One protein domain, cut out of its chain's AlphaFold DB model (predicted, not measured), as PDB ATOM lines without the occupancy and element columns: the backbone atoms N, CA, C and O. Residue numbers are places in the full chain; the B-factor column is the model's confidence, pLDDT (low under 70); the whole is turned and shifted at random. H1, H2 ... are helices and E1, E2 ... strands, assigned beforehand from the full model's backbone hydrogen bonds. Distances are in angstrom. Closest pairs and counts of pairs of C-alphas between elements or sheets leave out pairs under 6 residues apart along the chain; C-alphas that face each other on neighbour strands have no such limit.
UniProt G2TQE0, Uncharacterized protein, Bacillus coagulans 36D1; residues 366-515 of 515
ATOM      1  N   ASP A 366     -11.351   6.100  30.284       68.19
ATOM      2  CA  ASP A 366     -11.916   5.666  28.991       68.19
ATOM      3  C   ASP A 366     -10.888   5.044  28.022       68.19
ATOM      4  O   ASP A 366     -10.804   5.391  26.846       68.19
ATOM      5  N   ASP A 367     -10.082   4.108  28.528       68.62
ATOM      6  CA  ASP A 367      -9.055   3.367  27.781       68.62
ATOM      7  C   ASP A 367      -7.891   4.207  27.200       68.62
ATOM      8  O   ASP A 367      -7.076   3.691  26.424       68.62
ATOM      9  N   HIS A 368      -7.710   5.458  27.635       73.31
ATOM     10  CA  HIS A 368      -6.539   6.266  27.281       73.31
ATOM     11  C   HIS A 368      -6.009   7.114  28.447       73.31
ATOM     12  O   HIS A 368      -6.658   7.296  29.473       73.31
ATOM     13  N   PHE A 369      -4.785   7.635  28.302       78.38
ATOM     14  CA  PHE A 369      -4.281   8.670  29.206       78.38
ATOM     15  C   PHE A 369      -4.885  10.016  28.811       78.38
ATOM     16  O   PHE A 369      -4.830  10.379  27.634       78.38
ATOM     17  N   ILE A 370      -5.469  10.722  29.772       85.69
ATOM     18  CA  ILE A 370      -5.947  12.097  29.588       85.69
ATOM     19  C   ILE A 370      -4.777  13.072  29.743       85.69
ATOM     20  O   ILE A 370      -3.716  12.711  30.264       85.69
ATOM     21  N   SER A 371      -4.962  14.310  29.293       87.12
ATOM     22  CA  SER A 371      -3.985  15.380  29.476       87.12
ATOM     23  C   SER A 371      -3.635  15.551  30.948       87.12
ATOM     24  O   SER A 371      -4.518  15.583  31.806       87.12
ATOM     25  N   ASN A 372      -2.345  15.733  31.229       89.75
ATOM     26  CA  ASN A 372      -1.917  16.062  32.577       89.75
ATOM     27  C   ASN A 372      -2.546  17.391  33.014       89.75
ATOM     28  O   ASN A 372      -2.680  18.322  32.213       89.75
ATOM     29  N   TYR A 373      -2.912  17.473  34.288       90.94
ATOM     30  CA  TYR A 373      -3.487  18.674  34.877       90.94
ATOM     31  C   TYR A 373      -2.986  18.919  36.303       90.94
ATOM     32  O   TYR A 373      -2.536  18.006  36.995       90.94
ATOM     33  N   SER A 374      -3.078  20.167  36.755       89.88
ATOM     34  CA  SER A 374      -2.780  20.583  38.121       89.88
ATOM     35  C   SER A 374      -3.933  21.366  38.736       89.88
ATOM     36  O   SER A 374      -4.843  21.849  38.062       89.88
ATOM     37  N   PHE A 375      -3.871  21.482  40.054       89.06
ATOM     38  CA  PHE A 375      -4.859  22.148  40.884       89.06
ATOM     39  C   PHE A 375      -4.175  22.666  42.153       89.06
ATOM     40  O   PHE A 375      -3.079  22.226  42.514       89.06
ATOM     41  N   LYS A 376      -4.815  23.594  42.866       86.56
ATOM     42  CA  LYS A 376      -4.307  24.059  44.170       86.56
ATOM     43  C   LYS A 376      -4.261  22.915  45.183       86.56
ATOM     44  O   LYS A 376      -5.251  22.206  45.338       86.56
ATOM     45  N   ALA A 377      -3.166  22.787  45.933       76.12
ATOM     46  CA  ALA A 377      -2.911  21.658  46.839       76.12
ATOM     47  C   ALA A 377      -4.053  21.341  47.836       76.12
ATOM     48  O   ALA A 377      -4.288  20.173  48.151       76.12
ATOM     49  N   ASP A 378      -4.791  22.361  48.286       81.50
ATOM     50  CA  ASP A 378      -5.892  22.221  49.251       81.50
ATOM     51  C   ASP A 378      -7.276  22.020  48.607       81.50
ATOM     52  O   ASP A 378      -8.265  21.869  49.320       81.50
ATOM     53  N   SER A 379      -7.364  22.005  47.274       84.12
ATOM     54  CA  SER A 379      -8.633  21.863  46.543       84.12
ATOM     55  C   SER A 379      -9.100  20.415  46.375       84.12
ATOM     56  O   SER A 379     -10.234  20.197  45.966       84.12
ATOM     57  N   LEU A 380      -8.247  19.426  46.682       84.31
ATOM     58  CA  LEU A 380      -8.564  18.010  46.497       84.31
ATOM     59  C   LEU A 380      -8.355  17.185  47.775       84.31
ATOM     60  O   LEU A 380      -7.250  17.087  48.333       84.31
ATOM     61  N   HIS A 381      -9.432  16.548  48.237       83.06
ATOM     62  CA  HIS A 381      -9.401  15.620  49.365       83.06
ATOM     63  C   HIS A 381      -9.171  14.163  48.924       83.06
ATOM     64  O   HIS A 381      -9.327  13.803  47.767       83.06
ATOM     65  N   LYS A 382      -8.804  13.293  49.878       70.44
ATOM     66  CA  LYS A 382      -8.345  11.905  49.634       70.44
ATOM     67  C   LYS A 382      -9.339  11.003  48.877       70.44
ATOM     68  O   LYS A 382      -8.922   9.990  48.342       70.44
ATOM     69  N   ASN A 383     -10.630  11.329  48.880       77.25
ATOM     70  CA  ASN A 383     -11.678  10.535  48.226       77.25
ATOM     71  C   ASN A 383     -12.395  11.361  47.154       77.25
ATOM     72  O   ASN A 383     -13.603  11.217  46.982       77.25
ATOM     73  N   GLN A 384     -11.686  12.281  46.512       85.81
ATOM     74  CA  GLN A 384     -12.247  13.167  45.508       85.81
ATOM     75  C   GLN A 384     -11.423  13.109  44.236       85.81
ATOM     76  O   GLN A 384     -10.228  12.826  44.272       85.81
ATOM     77  N   THR A 385     -12.066  13.400  43.114       87.94
ATOM     78  CA  THR A 385     -11.408  13.504  41.817       87.94
ATOM     79  C   THR A 385     -12.101  14.542  40.946       87.94
ATOM     80  O   THR A 385     -13.300  14.784  41.083       87.94
ATOM     81  N   TYR A 386     -11.339  15.143  40.039       91.38
ATOM     82  CA  TYR A 386     -11.872  15.987  38.972       91.38
ATOM     83  C   TYR A 386     -12.213  15.184  37.711       91.38
ATOM     84  O   TYR A 386     -12.880  15.701  36.816       91.38
ATOM     85  N   SER A 387     -11.766  13.927  37.630       89.81
ATOM     86  CA  SER A 387     -11.923  13.101  36.437       89.81
ATOM     87  C   SER A 387     -13.071  12.099  36.583       89.81
ATOM     88  O   SER A 387     -13.228  11.450  37.616       89.81
ATOM     89  N   ILE A 388     -13.853  11.927  35.522       87.81
ATOM     90  CA  ILE A 388     -14.964  10.977  35.438       87.81
ATOM     91  C   ILE A 388     -14.998  10.339  34.043       87.81
ATOM     92  O   ILE A 388     -14.816  11.016  33.028       87.81
ATOM     93  N   SER A 389     -15.217   9.024  33.986       84.81
ATOM     94  CA  SER A 389     -15.393   8.301  32.720       84.81
ATOM     95  C   SER A 389     -16.704   8.702  32.045       84.81
ATOM     96  O   SER A 389     -17.671   9.062  32.723       84.81
ATOM     97  N   LEU A 390     -16.787   8.605  30.719       83.62
ATOM     98  CA  LEU A 390     -18.049   8.812  30.006       83.62
ATOM     99  C   LEU A 390     -19.140   7.874  30.532       83.62
ATOM    100  O   LEU A 390     -20.272   8.302  30.759       83.62
ATOM    101  N   SER A 391     -18.806   6.605  30.782       79.56
ATOM    102  CA  SER A 391     -19.755   5.623  31.318       79.56
ATOM    103  C   SER A 391     -20.286   5.991  32.703       79.56
ATOM    104  O   SER A 391     -21.503   5.966  32.909       79.56
ATOM    105  N   ASP A 392     -19.406   6.362  33.637       83.19
ATOM    106  CA  ASP A 392     -19.808   6.754  34.992       83.19
ATOM    107  C   ASP A 392     -20.581   8.066  34.957       83.19
ATOM    108  O   ASP A 392     -21.562   8.230  35.673       83.19
ATOM    109  N   SER A 393     -20.200   8.976  34.062       87.62
ATOM    110  CA  SER A 393     -20.924  10.218  33.855       87.62
ATOM    111  C   SER A 393     -22.354   9.993  33.374       87.62
ATOM    112  O   SER A 393     -23.245  10.706  33.834       87.62
ATOM    113  N   PHE A 394     -22.595   9.066  32.442       85.38
ATOM    114  CA  PHE A 394     -23.958   8.754  32.005       85.38
ATOM    115  C   PHE A 394     -24.778   8.160  33.147       85.38
ATOM    116  O   PHE A 394     -25.953   8.497  33.308       85.38
ATOM    117  N   PHE A 395     -24.158   7.293  33.952       83.62
ATOM    118  CA  PHE A 395     -24.803   6.735  35.132       83.62
ATOM    119  C   PHE A 395     -25.148   7.826  36.152       83.62
ATOM    120  O   PHE A 395     -26.283   7.878  36.617       83.62
ATOM    121  N   GLU A 396     -24.210   8.724  36.451       87.81
ATOM    122  CA  GLU A 396     -24.408   9.823  37.395       87.81
ATOM    123  C   GLU A 396     -25.473  10.809  36.900       87.81
ATOM    124  O   GLU A 396     -26.344  11.195  37.672       87.81
ATOM    125  N   TYR A 397     -25.484  11.155  35.608       89.50
ATOM    126  CA  TYR A 397     -26.538  11.985  35.002       89.50
ATOM    127  C   TYR A 397     -27.926  11.367  35.189       89.50
ATOM    128  O   TYR A 397     -28.876  12.049  35.563       89.50
ATOM    129  N   TYR A 398     -28.046  10.056  34.976       84.81
ATOM    130  CA  TYR A 398     -29.313   9.353  35.158       84.81
ATOM    131  C   TYR A 398     -29.716   9.229  36.638       84.81
ATOM    132  O   TYR A 398     -30.899   9.312  36.972       84.81
ATOM    133  N   ALA A 399     -28.749   8.998  37.527       85.62
ATOM    134  CA  ALA A 399     -28.993   8.711  38.938       85.62
ATOM    135  C   ALA A 399     -29.140   9.967  39.816       85.62
ATOM    136  O   ALA A 399     -29.790   9.894  40.864       85.62
ATOM    137  N   ASN A 400     -28.559  11.102  39.418       90.12
ATOM    138  CA  ASN A 400     -28.457  12.317  40.222       90.12
ATOM    139  C   ASN A 400     -29.143  13.519  39.535       90.12
ATOM    140  O   ASN A 400     -28.550  14.161  38.664       90.12
ATOM    141  N   PRO A 401     -30.370  13.889  39.957       92.50
ATOM    142  CA  PRO A 401     -31.114  14.996  39.355       92.50
ATOM    143  C   PRO A 401     -30.426  16.362  39.457       92.50
ATOM    144  O   PRO A 401     -30.669  17.224  38.617       92.50
ATOM    145  N   GLU A 402     -29.598  16.592  40.481       93.12
ATOM    146  CA  GLU A 402     -28.870  17.861  40.629       93.12
ATOM    147  C   GLU A 402     -27.733  17.960  39.613       93.12
ATOM    148  O   GLU A 402     -27.564  18.998  38.973       93.12
ATOM    149  N   PHE A 403     -27.013  16.859  39.392       93.81
ATOM    150  CA  PHE A 403     -26.008  16.793  38.337       93.81
ATOM    151  C   PHE A 403     -26.644  16.966  36.953       93.81
ATOM    152  O   PHE A 403     -26.162  17.771  36.157       93.81
ATOM    153  N   ALA A 404     -27.778  16.302  36.695       93.06
ATOM    154  CA  ALA A 404     -28.513  16.450  35.440       93.06
ATOM    155  C   ALA A 404     -28.879  17.912  35.146       93.06
ATOM    156  O   ALA A 404     -28.592  18.400  34.059       93.06
ATOM    157  N   LYS A 405     -29.406  18.652  36.135       93.38
ATOM    158  CA  LYS A 405     -29.714  20.088  35.989       93.38
ATOM    159  C   LYS A 405     -28.491  20.927  35.617       93.38
ATOM    160  O   LYS A 405     -28.609  21.844  34.808       93.38
ATOM    161  N   ILE A 406     -27.333  20.644  36.218       92.56
ATOM    162  CA  ILE A 406     -26.091  21.369  35.924       92.56
ATOM    163  C   ILE A 406     -25.655  21.112  34.484       92.56
ATOM    164  O   ILE A 406     -25.306  22.060  33.786       92.56
ATOM    165  N   ILE A 407     -25.718  19.867  34.013       93.56
ATOM    166  CA  ILE A 407     -25.363  19.542  32.628       93.56
ATOM    167  C   ILE A 407     -26.385  20.128  31.642       93.56
ATOM    168  O   ILE A 407     -25.996  20.766  30.663       93.56
ATOM    169  N   ASP A 408     -27.681  20.020  31.941       93.25
ATOM    170  CA  ASP A 408     -28.774  20.542  31.109       93.25
ATOM    171  C   ASP A 408     -28.760  22.080  30.989       93.25
ATOM    172  O   ASP A 408     -29.326  22.632  30.045       93.25
ATOM    173  N   SER A 409     -28.081  22.791  31.901       91.19
ATOM    174  CA  SER A 409     -27.876  24.246  31.803       91.19
ATOM    175  C   SER A 409     -27.047  24.669  30.578       91.19
ATOM    176  O   SER A 409     -27.110  25.827  30.151       91.19
ATOM    177  N   GLY A 410     -26.256  23.742  30.019       91.44
ATOM    178  CA  GLY A 410     -25.316  23.992  28.924       91.44
ATOM    179  C   GLY A 410     -24.036  24.731  29.338       91.44
ATOM    180  O   GLY A 410     -23.197  25.029  28.484       91.44
ATOM    181  N   ASN A 411     -23.870  25.023  30.632       93.12
ATOM    182  CA  ASN A 411     -22.720  25.762  31.156       93.12
ATOM    183  C   ASN A 411     -21.457  24.907  31.293       93.12
ATOM    184  O   ASN A 411     -20.371  25.457  31.448       93.12
ATOM    185  N   PHE A 412     -21.593  23.583  31.254       95.44
ATOM    186  CA  PHE A 412     -20.494  22.633  31.378       95.44
ATOM    187  C   PHE A 412     -20.454  21.713  30.168       95.44
ATOM    188  O   PHE A 412     -21.490  21.342  29.617       95.44
ATOM    189  N   ILE A 413     -19.252  21.314  29.776       94.19
ATOM    190  CA  ILE A 413     -19.026  20.381  28.680       94.19
ATOM    191  C   ILE A 413     -17.958  19.367  29.067       94.19
ATOM    192  O   ILE A 413     -17.013  19.672  29.793       94.19
ATOM    193  N   TYR A 414     -18.147  18.142  28.587       93.69
ATOM    194  CA  TYR A 414     -17.216  17.054  28.817       93.69
ATOM    195  C   TYR A 414     -16.020  17.155  27.861       93.69
ATOM    196  O   TYR A 414     -16.198  17.102  26.642       93.69
ATOM    197  N   VAL A 415     -14.811  17.292  28.404       92.12
ATOM    198  CA  VAL A 415     -13.552  17.359  27.653       92.12
ATOM    199  C   VAL A 415     -12.492  16.539  28.384       92.12
ATOM    200  O   VAL A 415     -12.189  16.815  29.541       92.12
ATOM    201  N   ASP A 416     -11.926  15.543  27.696       87.62
ATOM    202  CA  ASP A 416     -10.745  14.779  28.134       87.62
ATOM    203  C   ASP A 416     -10.830  14.280  29.595       87.62
ATOM    204  O   ASP A 416      -9.956  14.552  30.418       87.62
ATOM    205  N   GLY A 417     -11.935  13.616  29.954       88.94
ATOM    206  CA  GLY A 417     -12.151  13.088  31.306       88.94
ATOM    207  C   GLY A 417     -12.802  14.048  32.305       88.94
ATOM    208  O   GLY A 417     -13.025  13.639  33.438       88.94
ATOM    209  N   HIS A 418     -13.108  15.295  31.932       94.06
ATOM    210  CA  HIS A 418     -13.526  16.342  32.872       94.06
ATOM    211  C   HIS A 418     -14.803  17.057  32.431       94.06
ATOM    212  O   HIS A 418     -15.016  17.276  31.241       94.06
ATOM    213  N   TYR A 419     -15.617  17.500  33.393       95.50
ATOM    214  CA  TYR A 419     -16.685  18.473  33.148       95.50
ATOM    215  C   TYR A 419     -16.189  19.880  33.430       95.50
ATOM    216  O   TYR A 419     -15.980  20.235  34.589       95.50
ATOM    217  N   VAL A 420     -16.026  20.669  32.372       96.12
ATOM    218  CA  VAL A 420     -15.375  21.984  32.420       96.12
ATOM    219  C   VAL A 420     -16.358  23.075  32.024       96.12
ATOM    220  O   VAL A 420     -17.209  22.851  31.162       96.12
ATOM    221  N   ILE A 421     -16.244  24.254  32.643       96.12
ATOM    222  CA  ILE A 421     -17.013  25.441  32.251       96.12
ATOM    223  C   ILE A 421     -16.851  25.685  30.743       96.12
ATOM    224  O   ILE A 421     -15.736  25.787  30.226       96.12
ATOM    225  N   ASN A 422     -17.980  25.814  30.052       94.56
ATOM    226  CA  ASN A 422     -18.083  26.046  28.619       94.56
ATOM    227  C   ASN A 422     -17.773  27.511  28.268       94.56
ATOM    228  O   ASN A 422     -18.655  28.279  27.892       94.56
ATOM    229  N   ASP A 423     -16.508  27.895  28.426       94.06
ATOM    230  CA  ASP A 423     -16.001  29.240  28.166       94.06
ATOM    231  C   ASP A 423     -14.669  29.180  27.402       94.06
ATOM    232  O   ASP A 423     -13.839  28.291  27.625       94.06
ATOM    233  N   SER A 424     -14.441  30.147  26.509       91.69
ATOM    234  CA  SER A 424     -13.213  30.248  25.705       91.69
ATOM    235  C   SER A 424     -11.930  30.398  26.535       91.69
ATOM    236  O   SER A 424     -10.848  30.041  26.069       91.69
ATOM    237  N   LYS A 425     -12.036  30.864  27.789       93.50
ATOM    238  CA  LYS A 425     -10.938  30.890  28.760       93.50
ATOM    239  C   LYS A 425     -10.430  29.482  29.083       93.50
ATOM    240  O   LYS A 425      -9.227  29.299  29.290       93.50
ATOM    241  N   TYR A 426     -11.320  28.492  29.124       94.75
ATOM    242  CA  TYR A 426     -10.999  27.136  29.570       94.75
ATOM    243  C   TYR A 426     -10.944  26.110  28.436       94.75
ATOM    244  O   TYR A 426     -10.283  25.082  28.580       94.75
ATOM    245  N   ILE A 427     -11.582  26.394  27.298       94.31
ATOM    246  CA  ILE A 427     -11.725  25.445  26.189       94.31
ATOM    247  C   ILE A 427     -11.193  26.032  24.886       94.31
ATOM    248  O   ILE A 427     -11.546  27.143  24.491       94.31
ATOM    249  N   LYS A 428     -10.396  25.238  24.166       93.62
ATOM    250  CA  LYS A 428      -9.934  25.533  22.805       93.62
ATOM    251  C   LYS A 428     -10.485  24.513  21.808       93.62
ATOM    252  O   LYS A 428     -10.608  23.329  22.109       93.62
ATOM    253  N   ARG A 429     -10.798  24.975  20.595       90.88
ATOM    254  CA  ARG A 429     -11.092  24.105  19.445       90.88
ATOM    255  C   ARG A 429      -9.792  23.811  18.705       90.88
ATOM    256  O   ARG A 429      -9.085  24.739  18.321       90.88
ATOM    257  N   LEU A 430      -9.492  22.533  18.514       87.81
ATOM    258  CA  LEU A 430      -8.374  22.075  17.698       87.81
ATOM    259  C   LEU A 430      -8.726  22.151  16.204       87.81
ATOM    260  O   LEU A 430      -9.894  22.243  15.824       87.81
ATOM    261  N   GLU A 431      -7.710  22.083  15.341       83.75
ATOM    262  CA  GLU A 431      -7.868  22.190  13.878       83.75
ATOM    263  C   GLU A 431      -8.773  21.101  13.276       83.75
ATOM    264  O   GLU A 431      -9.450  21.326  12.276       83.75
ATOM    265  N   ASN A 432      -8.826  19.927  13.906       83.88
ATOM    266  CA  ASN A 432      -9.694  18.808  13.526       83.88
ATOM    267  C   ASN A 432     -11.156  18.973  14.005       83.88
ATOM    268  O   ASN A 432     -11.972  18.078  13.790       83.88
ATOM    269  N   GLY A 433     -11.482  20.083  14.677       81.62
ATOM    270  CA  GLY A 433     -12.803  20.376  15.228       81.62
ATOM    271  C   GLY A 433     -13.082  19.786  16.615       81.62
ATOM    272  O   GLY A 433     -14.151  20.069  17.162       81.62
ATOM    273  N   SER A 434     -12.162  19.009  17.203       85.75
ATOM    274  CA  SER A 434     -12.315  18.501  18.572       85.75
ATOM    275  C   SER A 434     -12.035  19.585  19.617       85.75
ATOM    276  O   SER A 434     -11.399  20.602  19.330       85.75
ATOM    277  N   LEU A 435     -12.530  19.379  20.837       89.50
ATOM    278  CA  LEU A 435     -12.281  20.266  21.975       89.50
ATOM    279  C   LEU A 435     -11.110  19.744  22.807       89.50
ATOM    280  O   LEU A 435     -10.944  18.535  22.945       89.50
ATOM    281  N   ASP A 436     -10.320  20.662  23.350       90.88
ATOM    282  CA  ASP A 436      -9.256  20.398  24.320       90.88
ATOM    283  C   ASP A 436      -9.268  21.504  25.385       90.88
ATOM    284  O   ASP A 436      -9.802  22.600  25.168       90.88
ATOM    285  N   LEU A 437      -8.675  21.228  26.540       92.00
ATOM    286  CA  LEU A 437      -8.476  22.218  27.590       92.00
ATOM    287  C   LEU A 437      -7.416  23.235  27.159       92.00
ATOM    288  O   LEU A 437      -6.399  22.892  26.543       92.00
ATOM    289  N   THR A 438      -7.628  24.506  27.494       93.88
ATOM    290  CA  THR A 438      -6.573  25.518  27.372       93.88
ATOM    291  C   THR A 438      -5.433  25.211  28.338       93.88
ATOM    292  O   THR A 438      -5.621  24.541  29.354       93.88
ATOM    293  N   ASP A 439      -4.241  25.736  28.061       91.06
ATOM    294  CA  ASP A 439      -3.089  25.547  28.953       91.06
ATOM    295  C   ASP A 439      -3.367  26.160  30.339       91.06
ATOM    296  O   ASP A 439      -2.945  25.625  31.360       91.06
ATOM    297  N   TYR A 440      -4.179  27.225  30.385       92.00
ATOM    298  CA  TYR A 440      -4.694  27.791  31.629       92.00
ATOM    299  C   TYR A 440      -5.597  26.804  32.380       92.00
ATOM    300  O   TYR A 440      -5.385  26.574  33.566       92.00
ATOM    301  N   ALA A 441      -6.575  26.183  31.711       92.81
ATOM    302  CA  ALA A 441      -7.450  25.200  32.351       92.81
ATOM    303  C   ALA A 441      -6.674  23.987  32.876       92.81
ATOM    304  O   ALA A 441      -6.930  23.561  33.998       92.81
ATOM    305  N   LYS A 442      -5.679  23.488  32.126       91.62
ATOM    306  CA  LYS A 442      -4.815  22.381  32.580       91.62
ATOM    307  C   LYS A 442      -4.075  22.728  33.872       91.62
ATOM    308  O   LYS A 442      -3.855  21.840  34.684       91.62
ATOM    309  N   LEU A 443      -3.731  23.998  34.098       90.56
ATOM    310  CA  LEU A 443      -3.054  24.438  35.322       90.56
ATOM    311  C   LEU A 443      -4.003  24.806  36.478       90.56
ATOM    312  O   LEU A 443      -3.560  24.889  37.627       90.56
ATOM    313  N   HIS A 444      -5.287  25.018  36.181       91.50
ATOM    314  CA  HIS A 444      -6.292  25.572  37.091       91.50
ATOM    315  C   HIS A 444      -7.596  24.763  37.077       91.50
ATOM    316  O   HIS A 444      -8.688  25.332  37.045       91.50
ATOM    317  N   VAL A 445      -7.501  23.432  37.118       92.62
ATOM    318  CA  VAL A 445      -8.681  22.547  37.124       92.62
ATOM    319  C   VAL A 445      -9.592  22.823  38.328       92.62
ATOM    320  O   VAL A 445     -10.812  22.763  38.190       92.62
ATOM    321  N   ASP A 446      -9.035  23.252  39.468       92.88
ATOM    322  CA  ASP A 446      -9.813  23.698  40.635       92.88
ATOM    323  C   ASP A 446     -10.692  24.933  40.372       92.88
ATOM    324  O   ASP A 446     -11.620  25.216  41.121       92.88
ATOM    325  N   GLU A 447     -10.417  25.705  39.323       93.75
ATOM    326  CA  GLU A 447     -11.197  26.900  39.006       93.75
ATOM    327  C   GLU A 447     -12.412  26.595  38.126       93.75
ATOM    328  O   GLU A 447     -13.424  27.299  38.212       93.75
ATOM    329  N   CYS A 448     -12.298  25.594  37.254       93.88
ATOM    330  CA  CYS A 448     -13.194  25.429  36.115       93.88
ATOM    331  C   CYS A 448     -13.814  24.040  35.974       93.88
ATOM    332  O   CYS A 448     -14.694  23.881  35.128       93.88
ATOM    333  N   CYS A 449     -13.388  23.052  36.764       95.94
ATOM    334  CA  CYS A 449     -13.900  21.689  36.667       95.94
ATOM    335  C   CYS A 449     -14.795  21.316  37.850       95.94
ATOM    336  O   CYS A 449     -14.563  21.727  38.993       95.94
ATOM    337  N   LEU A 450     -15.802  20.491  37.562       95.50
ATOM    338  CA  LEU A 450     -16.615  19.854  38.594       95.50
ATOM    339  C   LEU A 450     -15.801  18.806  39.361       95.50
ATOM    340  O   LEU A 450     -14.965  18.099  38.797       95.50
ATOM    341  N   LEU A 451     -16.087  18.709  40.652       94.19
ATOM    342  CA  LEU A 451     -15.473  17.803  41.610       94.19
ATOM    343  C   LEU A 451     -16.433  16.658  41.946       94.19
ATOM    344  O   LEU A 451     -17.630  16.872  42.155       94.19
ATOM    345  N   PHE A 452     -15.908  15.442  42.047       91.88
ATOM    346  CA  PHE A 452     -16.688  14.247  42.349       91.88
ATOM    347  C   PHE A 452     -16.153  13.563  43.602       91.88
ATOM    348  O   PHE A 452     -14.947  13.355  43.737       91.88
ATOM    349  N   ASP A 453     -17.057  13.152  44.493       88.56
ATOM    350  CA  ASP A 453     -16.703  12.284  45.614       88.56
ATOM    351  C   ASP A 453     -16.718  10.833  45.150       88.56
ATOM    352  O   ASP A 453     -17.714  10.331  44.629       88.56
ATOM    353  N   LEU A 454     -15.637  10.122  45.412       79.56
ATOM    354  CA  LEU A 454     -15.521   8.702  45.151       79.56
ATOM    355  C   LEU A 454     -16.315   7.949  46.236       79.56
ATOM    356  O   LEU A 454     -15.952   7.954  47.417       79.56
ATOM    357  N   LYS A 455     -17.418   7.285  45.853       74.00
ATOM    358  CA  LYS A 455     -18.280   6.486  46.752       74.00
ATOM    359  C   LYS A 455     -18.378   5.041  46.294       74.00
ATOM    360  O   LYS A 455     -18.493   4.782  45.108       74.00
ATOM    361  N   LEU A 456     -18.394   4.089  47.228       59.44
ATOM    362  CA  LEU A 456     -18.424   2.660  46.895       59.44
ATOM    363  C   LEU A 456     -19.622   2.282  45.991       59.44
ATOM    364  O   LEU A 456     -20.777   2.389  46.405       59.44
ATOM    365  N   ASN A 457     -19.327   1.799  44.786       55.00
ATOM    366  CA  ASN A 457     -20.233   1.198  43.829       55.00
ATOM    367  C   ASN A 457     -20.837  -0.090  44.396       55.00
ATOM    368  O   ASN A 457     -20.147  -0.931  44.973       55.00
ATOM    369  N   LYS A 458     -22.143  -0.267  44.186       45.84
ATOM    370  CA  LYS A 458     -22.866  -1.506  44.503       45.84
ATOM    371  C   LYS A 458     -22.948  -2.461  43.308       45.84
ATOM    372  O   LYS A 458     -23.400  -3.589  43.485       45.84
ATOM    373  N   ALA A 459     -22.521  -2.043  42.113       45.31
ATOM    374  CA  ALA A 459     -22.554  -2.880  40.923       45.31
ATOM    375  C   ALA A 459     -21.557  -2.415  39.850       45.31
ATOM    376  O   ALA A 459     -21.807  -1.432  39.161       45.31
ATOM    377  N   SER A 460     -20.497  -3.186  39.608       38.09
ATOM    378  CA  SER A 460     -19.860  -3.198  38.284       38.09
ATOM    379  C   SER A 460     -19.151  -4.524  38.008       38.09
ATOM    380  O   SER A 460     -18.180  -4.900  38.658       38.09
ATOM    381  N   LYS A 461     -19.692  -5.234  37.011       38.25
ATOM    382  CA  LYS A 461     -19.002  -6.227  36.177       38.25
ATOM    383  C   LYS A 461     -18.161  -5.481  35.136       38.25
ATOM    384  O   LYS A 461     -18.641  -4.453  34.672       38.25
ATOM    385  N   ILE A 462     -17.014  -6.043  34.729       33.78
ATOM    386  CA  ILE A 462     -16.492  -6.175  33.340       33.78
ATOM    387  C   ILE A 462     -15.039  -6.706  33.405       33.78
ATOM    388  O   ILE A 462     -14.183  -6.117  34.058       33.78
ATOM    389  N   ASP A 463     -14.755  -7.809  32.701       33.50
ATOM    390  CA  ASP A 463     -13.522  -8.615  32.820       33.50
ATOM    391  C   ASP A 463     -12.220  -7.969  32.275       33.50
ATOM    392  O   ASP A 463     -11.133  -8.450  32.576       33.50
ATOM    393  N   ILE A 464     -12.282  -6.874  31.501       30.14
ATOM    394  CA  ILE A 464     -11.089  -6.218  30.903       30.14
ATOM    395  C   ILE A 464     -10.589  -5.015  31.724       30.14
ATOM    396  O   ILE A 464      -9.382  -4.809  31.851       30.14
ATOM    397  N   VAL A 465     -11.494  -4.256  32.347       35.62
ATOM    398  CA  VAL A 465     -11.149  -3.136  33.245       35.62
ATOM    399  C   VAL A 465     -10.508  -3.676  34.530       35.62
ATOM    400  O   VAL A 465      -9.448  -3.224  34.947       35.62
ATOM    401  N   VAL A 466     -11.051  -4.782  35.052       38.19
ATOM    402  CA  VAL A 466     -10.491  -5.558  36.172       38.19
ATOM    403  C   VAL A 466      -9.051  -6.016  35.905       38.19
ATOM    404  O   VAL A 466      -8.239  -6.013  36.827       38.19
ATOM    405  N   TYR A 467      -8.734  -6.356  34.651       33.69
ATOM    406  CA  TYR A 467      -7.404  -6.753  34.184       33.69
ATOM    407  C   TYR A 467      -6.424  -5.581  34.093       33.69
ATOM    408  O   TYR A 467      -5.254  -5.710  34.447       33.69
ATOM    409  N   LEU A 468      -6.877  -4.409  33.639       35.31
ATOM    410  CA  LEU A 468      -6.061  -3.199  33.658       35.31
ATOM    411  C   LEU A 468      -5.763  -2.749  35.091       35.31
ATOM    412  O   LEU A 468      -4.606  -2.484  35.408       35.31
ATOM    413  N   ASP A 469      -6.763  -2.772  35.963       46.34
ATOM    414  CA  ASP A 469      -6.683  -2.236  37.318       46.34
ATOM    415  C   ASP A 469      -5.909  -3.108  38.314       46.34
ATOM    416  O   ASP A 469      -5.254  -2.552  39.202       46.34
ATOM    417  N   SER A 470      -5.936  -4.442  38.173       42.31
ATOM    418  CA  SER A 470      -5.116  -5.349  38.996       42.31
ATOM    419  C   SER A 470      -3.624  -5.202  38.672       42.31
ATOM    420  O   SER A 470      -2.798  -5.114  39.575       42.31
ATOM    421  N   ILE A 471      -3.271  -5.028  37.395       41.69
ATOM    422  CA  ILE A 471      -1.885  -4.778  36.961       41.69
ATOM    423  C   ILE A 471      -1.416  -3.332  37.242       41.69
ATOM    424  O   ILE A 471      -0.219  -3.077  37.377       41.69
ATOM    425  N   MET A 472      -2.333  -2.359  37.289       42.84
ATOM    426  CA  MET A 472      -2.021  -0.932  37.475       42.84
ATOM    427  C   MET A 472      -2.176  -0.451  38.924       42.84
ATOM    428  O   MET A 472      -2.176   0.752  39.160       42.84
ATOM    429  N   PHE A 473      -2.288  -1.359  39.899       48.56
ATOM    430  CA  PHE A 473      -2.344  -1.045  41.337       48.56
ATOM    431  C   PHE A 473      -3.507  -0.146  41.778       48.56
ATOM    432  O   PHE A 473      -3.544   0.293  42.931       48.56
ATOM    433  N   ARG A 474      -4.505   0.097  40.920       41.53
ATOM    434  CA  ARG A 474      -5.682   0.909  41.268       41.53
ATOM    435  C   ARG A 474      -6.503   0.294  42.401       41.53
ATOM    436  O   ARG A 474      -7.241   1.011  43.055       41.53
ATOM    437  N   LYS A 475      -6.342  -1.005  42.675       41.88
ATOM    438  CA  LYS A 475      -7.018  -1.734  43.765       41.88
ATOM    439  C   LYS A 475      -6.419  -1.557  45.158       41.88
ATOM    440  O   LYS A 475      -7.128  -1.719  46.148       41.88
ATOM    441  N   ALA A 476      -5.133  -1.208  45.252       32.50
ATOM    442  CA  ALA A 476      -4.471  -0.908  46.528       32.50
ATOM    443  C   ALA A 476      -4.796   0.513  47.033       32.50
ATOM    444  O   ALA A 476      -4.634   0.828  48.227       32.50
ATOM    445  N   THR A 477      -5.291   1.371  46.135       36.84
ATOM    446  CA  THR A 477      -5.855   2.670  46.489       36.84
ATOM    447  C   THR A 477      -7.307   2.498  46.963       36.84
ATOM    448  O   THR A 477      -7.993   1.552  46.573       36.84
ATOM    449  N   PRO A 478      -7.806   3.367  47.857       38.03
ATOM    450  CA  PRO A 478      -9.167   3.275  48.396       38.03
ATOM    451  C   PRO A 478     -10.297   3.320  47.346       38.03
ATOM    452  O   PRO A 478     -11.454   3.102  47.710       38.03
ATOM    453  N   ASP A 479      -9.979   3.614  46.082       41.88
ATOM    454  CA  ASP A 479     -10.906   4.129  45.074       41.88
ATOM    455  C   ASP A 479     -11.412   3.102  44.064       41.88
ATOM    456  O   ASP A 479     -12.318   3.384  43.292       41.88
ATOM    457  N   TYR A 480     -10.905   1.875  44.118       42.34
ATOM    458  CA  TYR A 480     -11.175   0.849  43.112       42.34
ATOM    459  C   TYR A 480     -12.630   0.408  42.958       42.34
ATOM    460  O   TYR A 480     -13.077   0.051  41.874       42.34
ATOM    461  N   ASN A 481     -13.382   0.443  44.049       49.72
ATOM    462  CA  ASN A 481     -14.808   0.171  44.014       49.72
ATOM    463  C   ASN A 481     -15.599   1.461  44.095       49.72
ATOM    464  O   ASN A 481     -16.729   1.391  44.537       49.72
ATOM    465  N   ARG A 482     -15.037   2.633  43.791       61.09
ATOM    466  CA  ARG A 482     -15.720   3.903  44.012       61.09
ATOM    467  C   ARG A 482     -16.147   4.546  42.697       61.09
ATOM    468  O   ARG A 482     -15.319   4.783  41.833       61.09
ATOM    469  N   VAL A 483     -17.437   4.839  42.567       72.00
ATOM    470  CA  VAL A 483     -17.975   5.637  41.460       72.00
ATOM    471  C   VAL A 483     -17.818   7.113  41.811       72.00
ATOM    472  O   VAL A 483     -18.139   7.489  42.948       72.00
ATOM    473  N   PRO A 484     -17.367   7.953  40.871       82.12
ATOM    474  CA  PRO A 484     -17.459   9.399  41.001       82.12
ATOM    475  C   PRO A 484     -18.926   9.816  41.172       82.12
ATOM    476  O   PRO A 484     -19.753   9.566  40.305       82.12
ATOM    477  N   THR A 485     -19.263  10.416  42.312       87.19
ATOM    478  CA  THR A 485     -20.610  10.908  42.626       87.19
ATOM    479  C   THR A 485     -20.578  12.420  42.776       87.19
ATOM    480  O   THR A 485     -19.837  12.964  43.603       87.19
ATOM    481  N   PHE A 486     -21.424  13.107  42.019       91.81
ATOM    482  CA  PHE A 486     -21.555  14.549  42.096       91.81
ATOM    483  C   PHE A 486     -22.220  14.952  43.417       91.81
ATOM    484  O   PHE A 486     -23.222  14.372  43.841       91.81
ATOM    485  N   ASN A 487     -21.673  15.969  44.079       90.31
ATOM    486  CA  ASN A 487     -22.295  16.580  45.247       90.31
ATOM    487  C   ASN A 487     -22.280  18.109  45.080       90.31
ATOM    488  O   ASN A 487     -21.244  18.649  44.697       90.31
ATOM    489  N   PRO A 488     -23.380  18.825  45.374       87.25
ATOM    490  CA  PRO A 488     -23.435  20.286  45.308       87.25
ATOM    491  C   PRO A 488     -22.747  20.900  46.538       87.25
ATOM    492  O   PRO A 488     -23.368  21.554  47.377       87.25
ATOM    493  N   ASP A 489     -21.462  20.604  46.698       88.81
ATOM    494  CA  ASP A 489     -20.633  21.132  47.767       88.81
ATOM    495  C   ASP A 489     -20.204  22.578  47.481       88.81
ATOM    496  O   ASP A 489     -20.538  23.176  46.455       88.81
ATOM    497  N   LYS A 490     -19.467  23.171  48.424       90.94
ATOM    498  CA  LYS A 490     -19.001  24.554  48.298       90.94
ATOM    499  C   LYS A 490     -18.227  24.774  46.991       90.94
ATOM    500  O   LYS A 490     -18.449  25.789  46.340       90.94
ATOM    501  N   HIS A 491     -17.365  23.829  46.613       93.00
ATOM    502  CA  HIS A 491     -16.562  23.912  45.395       93.00
ATOM    503  C   HIS A 491     -17.446  23.924  44.149       93.00
ATOM    504  O   HIS A 491     -17.411  24.877  43.375       93.00
ATOM    505  N   ASN A 492     -18.296  22.912  43.982       93.94
ATOM    506  CA  ASN A 492     -19.136  22.784  42.795       93.94
ATOM    507  C   ASN A 492     -20.131  23.937  42.656       93.94
ATOM    508  O   ASN A 492     -20.393  24.386  41.541       93.94
ATOM    509  N   MET A 493     -20.639  24.468  43.770       92.75
ATOM    510  CA  MET A 493     -21.494  25.655  43.746       92.75
ATOM    511  C   MET A 493     -20.724  26.923  43.350       92.75
ATOM    512  O   MET A 493     -21.259  27.748  42.613       92.75
ATOM    513  N   GLU A 494     -19.473  27.089  43.789       93.12
ATOM    514  CA  GLU A 494     -18.616  28.204  43.359       93.12
ATOM    515  C   GLU A 494     -18.280  28.122  41.864       93.12
ATOM    516  O   GLU A 494     -18.382  29.127  41.157       93.12
ATOM    517  N   VAL A 495     -17.944  26.930  41.362       93.25
ATOM    518  CA  VAL A 495     -17.676  26.694  39.934       93.25
ATOM    519  C   VAL A 495     -18.943  26.921  39.098       93.25
ATOM    520  O   VAL A 495     -18.884  27.572  38.055       93.25
ATOM    521  N   PHE A 496     -20.110  26.469  39.572       93.00
ATOM    522  CA  PHE A 496     -21.392  26.731  38.914       93.00
ATOM    523  C   PHE A 496     -21.718  28.230  38.858       93.00
ATOM    524  O   PHE A 496     -22.021  28.748  37.784       93.00
ATOM    525  N   ASN A 497     -21.587  28.957  39.971       92.44
ATOM    526  CA  ASN A 497     -21.825  30.404  40.001       92.44
ATOM    527  C   ASN A 497     -20.876  31.158  39.058       92.44
ATOM    528  O   ASN A 497     -21.316  32.042  38.328       92.44
ATOM    529  N   ARG A 498     -19.596  30.760  39.003       93.44
ATOM    530  CA  ARG A 498     -18.627  31.312  38.045       93.44
ATOM    531  C   ARG A 498     -19.061  31.083  36.596       93.44
ATOM    532  O   ARG A 498     -18.913  31.981  35.773       93.44
ATOM    533  N   SER A 499     -19.609  29.907  36.285       92.56
ATOM    534  CA  SER A 499     -20.123  29.609  34.942       92.56
ATOM    535  C   SER A 499     -21.292  30.524  34.548       92.56
ATOM    536  O   SER A 499     -21.332  31.024  33.427       92.56
ATOM    537  N   GLU A 500     -22.191  30.819  35.492       91.38
ATOM    538  CA  GLU A 500     -23.326  31.727  35.289       91.38
ATOM    539  C   GLU A 500     -22.875  33.186  35.120       91.38
ATOM    540  O   GLU A 500     -23.407  33.906  34.277       91.38
ATOM    541  N   GLU A 501     -21.880  33.632  35.893       90.31
ATOM    542  CA  GLU A 501     -21.287  34.970  35.759       90.31
ATOM    543  C   GLU A 501     -20.620  35.163  34.390       90.31
ATOM    544  O   GLU A 501     -20.854  36.174  33.727       90.31
ATOM    545  N   LEU A 502     -19.840  34.177  33.935       89.38
ATOM    546  CA  LEU A 502     -19.188  34.214  32.624       89.38
ATOM    547  C   LEU A 502     -20.200  34.223  31.477       89.38
ATOM    548  O   LEU A 502     -20.020  34.957  30.505       89.38
ATOM    549  N   LYS A 503     -21.287  33.455  31.602       86.69
ATOM    550  CA  LYS A 503     -22.364  33.420  30.610       86.69
ATOM    551  C   LYS A 503     -23.075  34.766  30.487       86.69
ATOM    552  O   LYS A 503     -23.209  35.268  29.375       86.69
ATOM    553  N   LYS A 504     -23.441  35.389  31.614       86.50
ATOM    554  CA  LYS A 504     -24.047  36.735  31.630       86.50
ATOM    555  C   LYS A 504     -23.136  37.776  30.995       86.50
ATOM    556  O   LYS A 504     -23.595  38.567  30.182       86.50
ATOM    557  N   PHE A 505     -21.841  37.732  31.308       83.38
ATOM    558  CA  PHE A 505     -20.869  38.646  30.716       83.38
ATOM    559  C   PHE A 505     -20.795  38.507  29.186       83.38
ATOM    560  O   PHE A 505     -20.713  39.511  28.482       83.38
ATOM    561  N   HIS A 506     -20.859  37.280  28.657       79.19
ATOM    562  CA  HIS A 506     -20.899  37.046  27.210       79.19
ATOM    563  C   HIS A 506     -22.212  37.519  26.572       79.19
ATOM    564  O   HIS A 506     -22.175  38.089  25.484       79.19
ATOM    565  N   GLU A 507     -23.353  37.305  27.228       80.44
ATOM    566  CA  GLU A 507     -24.661  37.772  26.751       80.44
ATOM    567  C   GLU A 507     -24.716  39.312  26.691       80.44
ATOM    568  O   GLU A 507     -25.074  39.862  25.649       80.44
ATOM    569  N   GLU A 508     -24.245  40.007  27.733       75.38
ATOM    570  CA  GLU A 508     -24.161  41.478  27.779       75.38
ATOM    571  C   GLU A 508     -23.224  42.045  26.693       75.38
ATOM    572  O   GLU A 508     -23.575  42.999  26.000       75.38
ATOM    573  N   PHE A 509     -22.058  41.425  26.462       68.19
ATOM    574  CA  PHE A 509     -21.127  41.853  25.406       68.19
ATOM    575  C   PHE A 509     -21.683  41.652  23.988       68.19
ATOM    576  O   PHE A 509     -21.375  42.428  23.078       68.19
ATOM    577  N   VAL A 510     -22.473  40.598  23.766       65.81
ATOM    578  CA  VAL A 510     -23.122  40.337  22.473       65.81
ATOM    579  C   VAL A 510     -24.269  41.322  22.229       65.81
ATOM    580  O   VAL A 510     -24.441  41.765  21.095       65.81
ATOM    581  N   GLU A 511     -25.010  41.718  23.265       58.47
ATOM    582  CA  GLU A 511     -26.039  42.761  23.164       58.47
ATOM    583  C   GLU A 511     -25.433  44.153  22.904       58.47
ATOM    584  O   GLU A 511     -25.920  44.876  22.034       58.47
ATOM    585  N   GLU A 512     -24.326  44.513  23.561       57.38
ATOM    586  CA  GLU A 512     -23.631  45.791  23.322       57.38
ATOM    587  C   GLU A 512     -22.948  45.879  21.947       57.38
ATOM    588  O   GLU A 512     -22.796  46.972  21.412       57.38
ATOM    589  N   SER A 513     -22.549  44.751  21.349       53.78
ATOM    590  CA  SER A 513     -21.917  44.714  20.017       53.78
ATOM    591  C   SER A 513     -22.909  44.596  18.849       53.78
ATOM    592  O   SER A 513     -22.501  44.667  17.686       53.78
ATOM    593  N   GLN A 514     -24.204  44.433  19.144       49.84
ATOM    594  CA  GLN A 514     -25.310  44.469  18.174       49.84
ATOM    595  C   GLN A 514     -26.046  45.822  18.139       49.84
ATOM    596  O   GLN A 514     -26.913  46.021  17.279       49.84
ATOM    597  N   HIS A 515     -25.683  46.748  19.029       45.59
ATOM    598  CA  HIS A 515     -26.079  48.156  19.012       45.59
ATOM    599  C   HIS A 515     -24.973  49.037  18.423       45.59
ATOM    600  O   HIS A 515     -25.339  50.075  17.817       45.59
TER     601      HIS A 515
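Overview. This is residues 366 to 515 of the 515 residues of an uncharacterized protein of Bacillus coagulans 36D1 (UniProt G2TQE0). Three small two-stranded antiparallel sheets and short helices make an elongated body: E1 and E2 lie in the middle, the E3 and E4 hairpin beside them, and E5 and E6 toward one end, where H1 packs on E6. The long helix H6 passes E1 and E2 and leaves the body at the other end, where residues 507 to 515 stick out, while H5 lies at the far end beyond E5 and E6. The printed part has 150 residues with six named helices and six named strands, in the order H1 H2 E1 E2 E3 E4 H3 H4 E5 H5 E6 H6; the class is mixed, helices and strands. It is compact, with a radius of gyration of the C-alphas of 16.8 A, and spans 60 by 34 by 30 A.

Along the chain. Start at C-alpha 452, (-16.688, 14.247, 42.349), where E5, residues 452 to 456, begins its 12.6 A; E6, residues 482 to 486, covers 12.3 A. Before them find H1, residues 390 to 399, 14.1 A long, from C-alpha 390 at (-18.049, 8.812, 30.006), then H2 at 401 to 408, E1 at 412 to 415, E2 at 418 to 421, E3 at 427 to 429, E4 at 435 to 437, H3 at 439 to 443 and H4 at 445 to 448. H5, residues 465 to 471, is 10.1 A long; H6, residues 490 to 512, runs 33.1 A to C-alpha 512 at (-23.631, 45.791, 23.322).

Arrangement. Look first at antiparallel E5 and E6, with N 453 and O 485 at 2.9 A; residues 384 to 385 pair antiparallel with 452 to 453 of E5. The closest C-alphas of H1 and E6, Glu 396 and Thr 485, are 6.6 A apart. H1 and H2 touch only at the corner, C-alphas of Tyr 397 and Ala 404 at 4.9 A. In the hairpin E1 and E2, N 415 and O 418 are 2.8 A apart; in the hairpin E3 and E4, N 428 and O 436 are 2.9 A apart. The closest C-alphas of E1 and E4 are Val 415 and Asp 436, 6.2 A; those of E2 and H6 are Ile 421 and Ser 499, 5.9 A. H4 is close to but not clearly touching H6, Cys 448 to Val 495, C-alphas 6.0 A, and H3, Ala 441 to Cys 448, 6.9 A. H5 touches no helix. Every O i to N i+4 pair is within hydrogen-bond range in H1, H2, H3 and H6; H5 has 2 of 3, and H4 is too short for such a pair.

Size, cuts and confidence. The farthest C-alphas, Ile 471 and His 515, are 60.9 A apart. The printed part has no cut, and no link is long. Model confidence is under 70 at residues 366 to 367, 456 to 482 and 509 to 515.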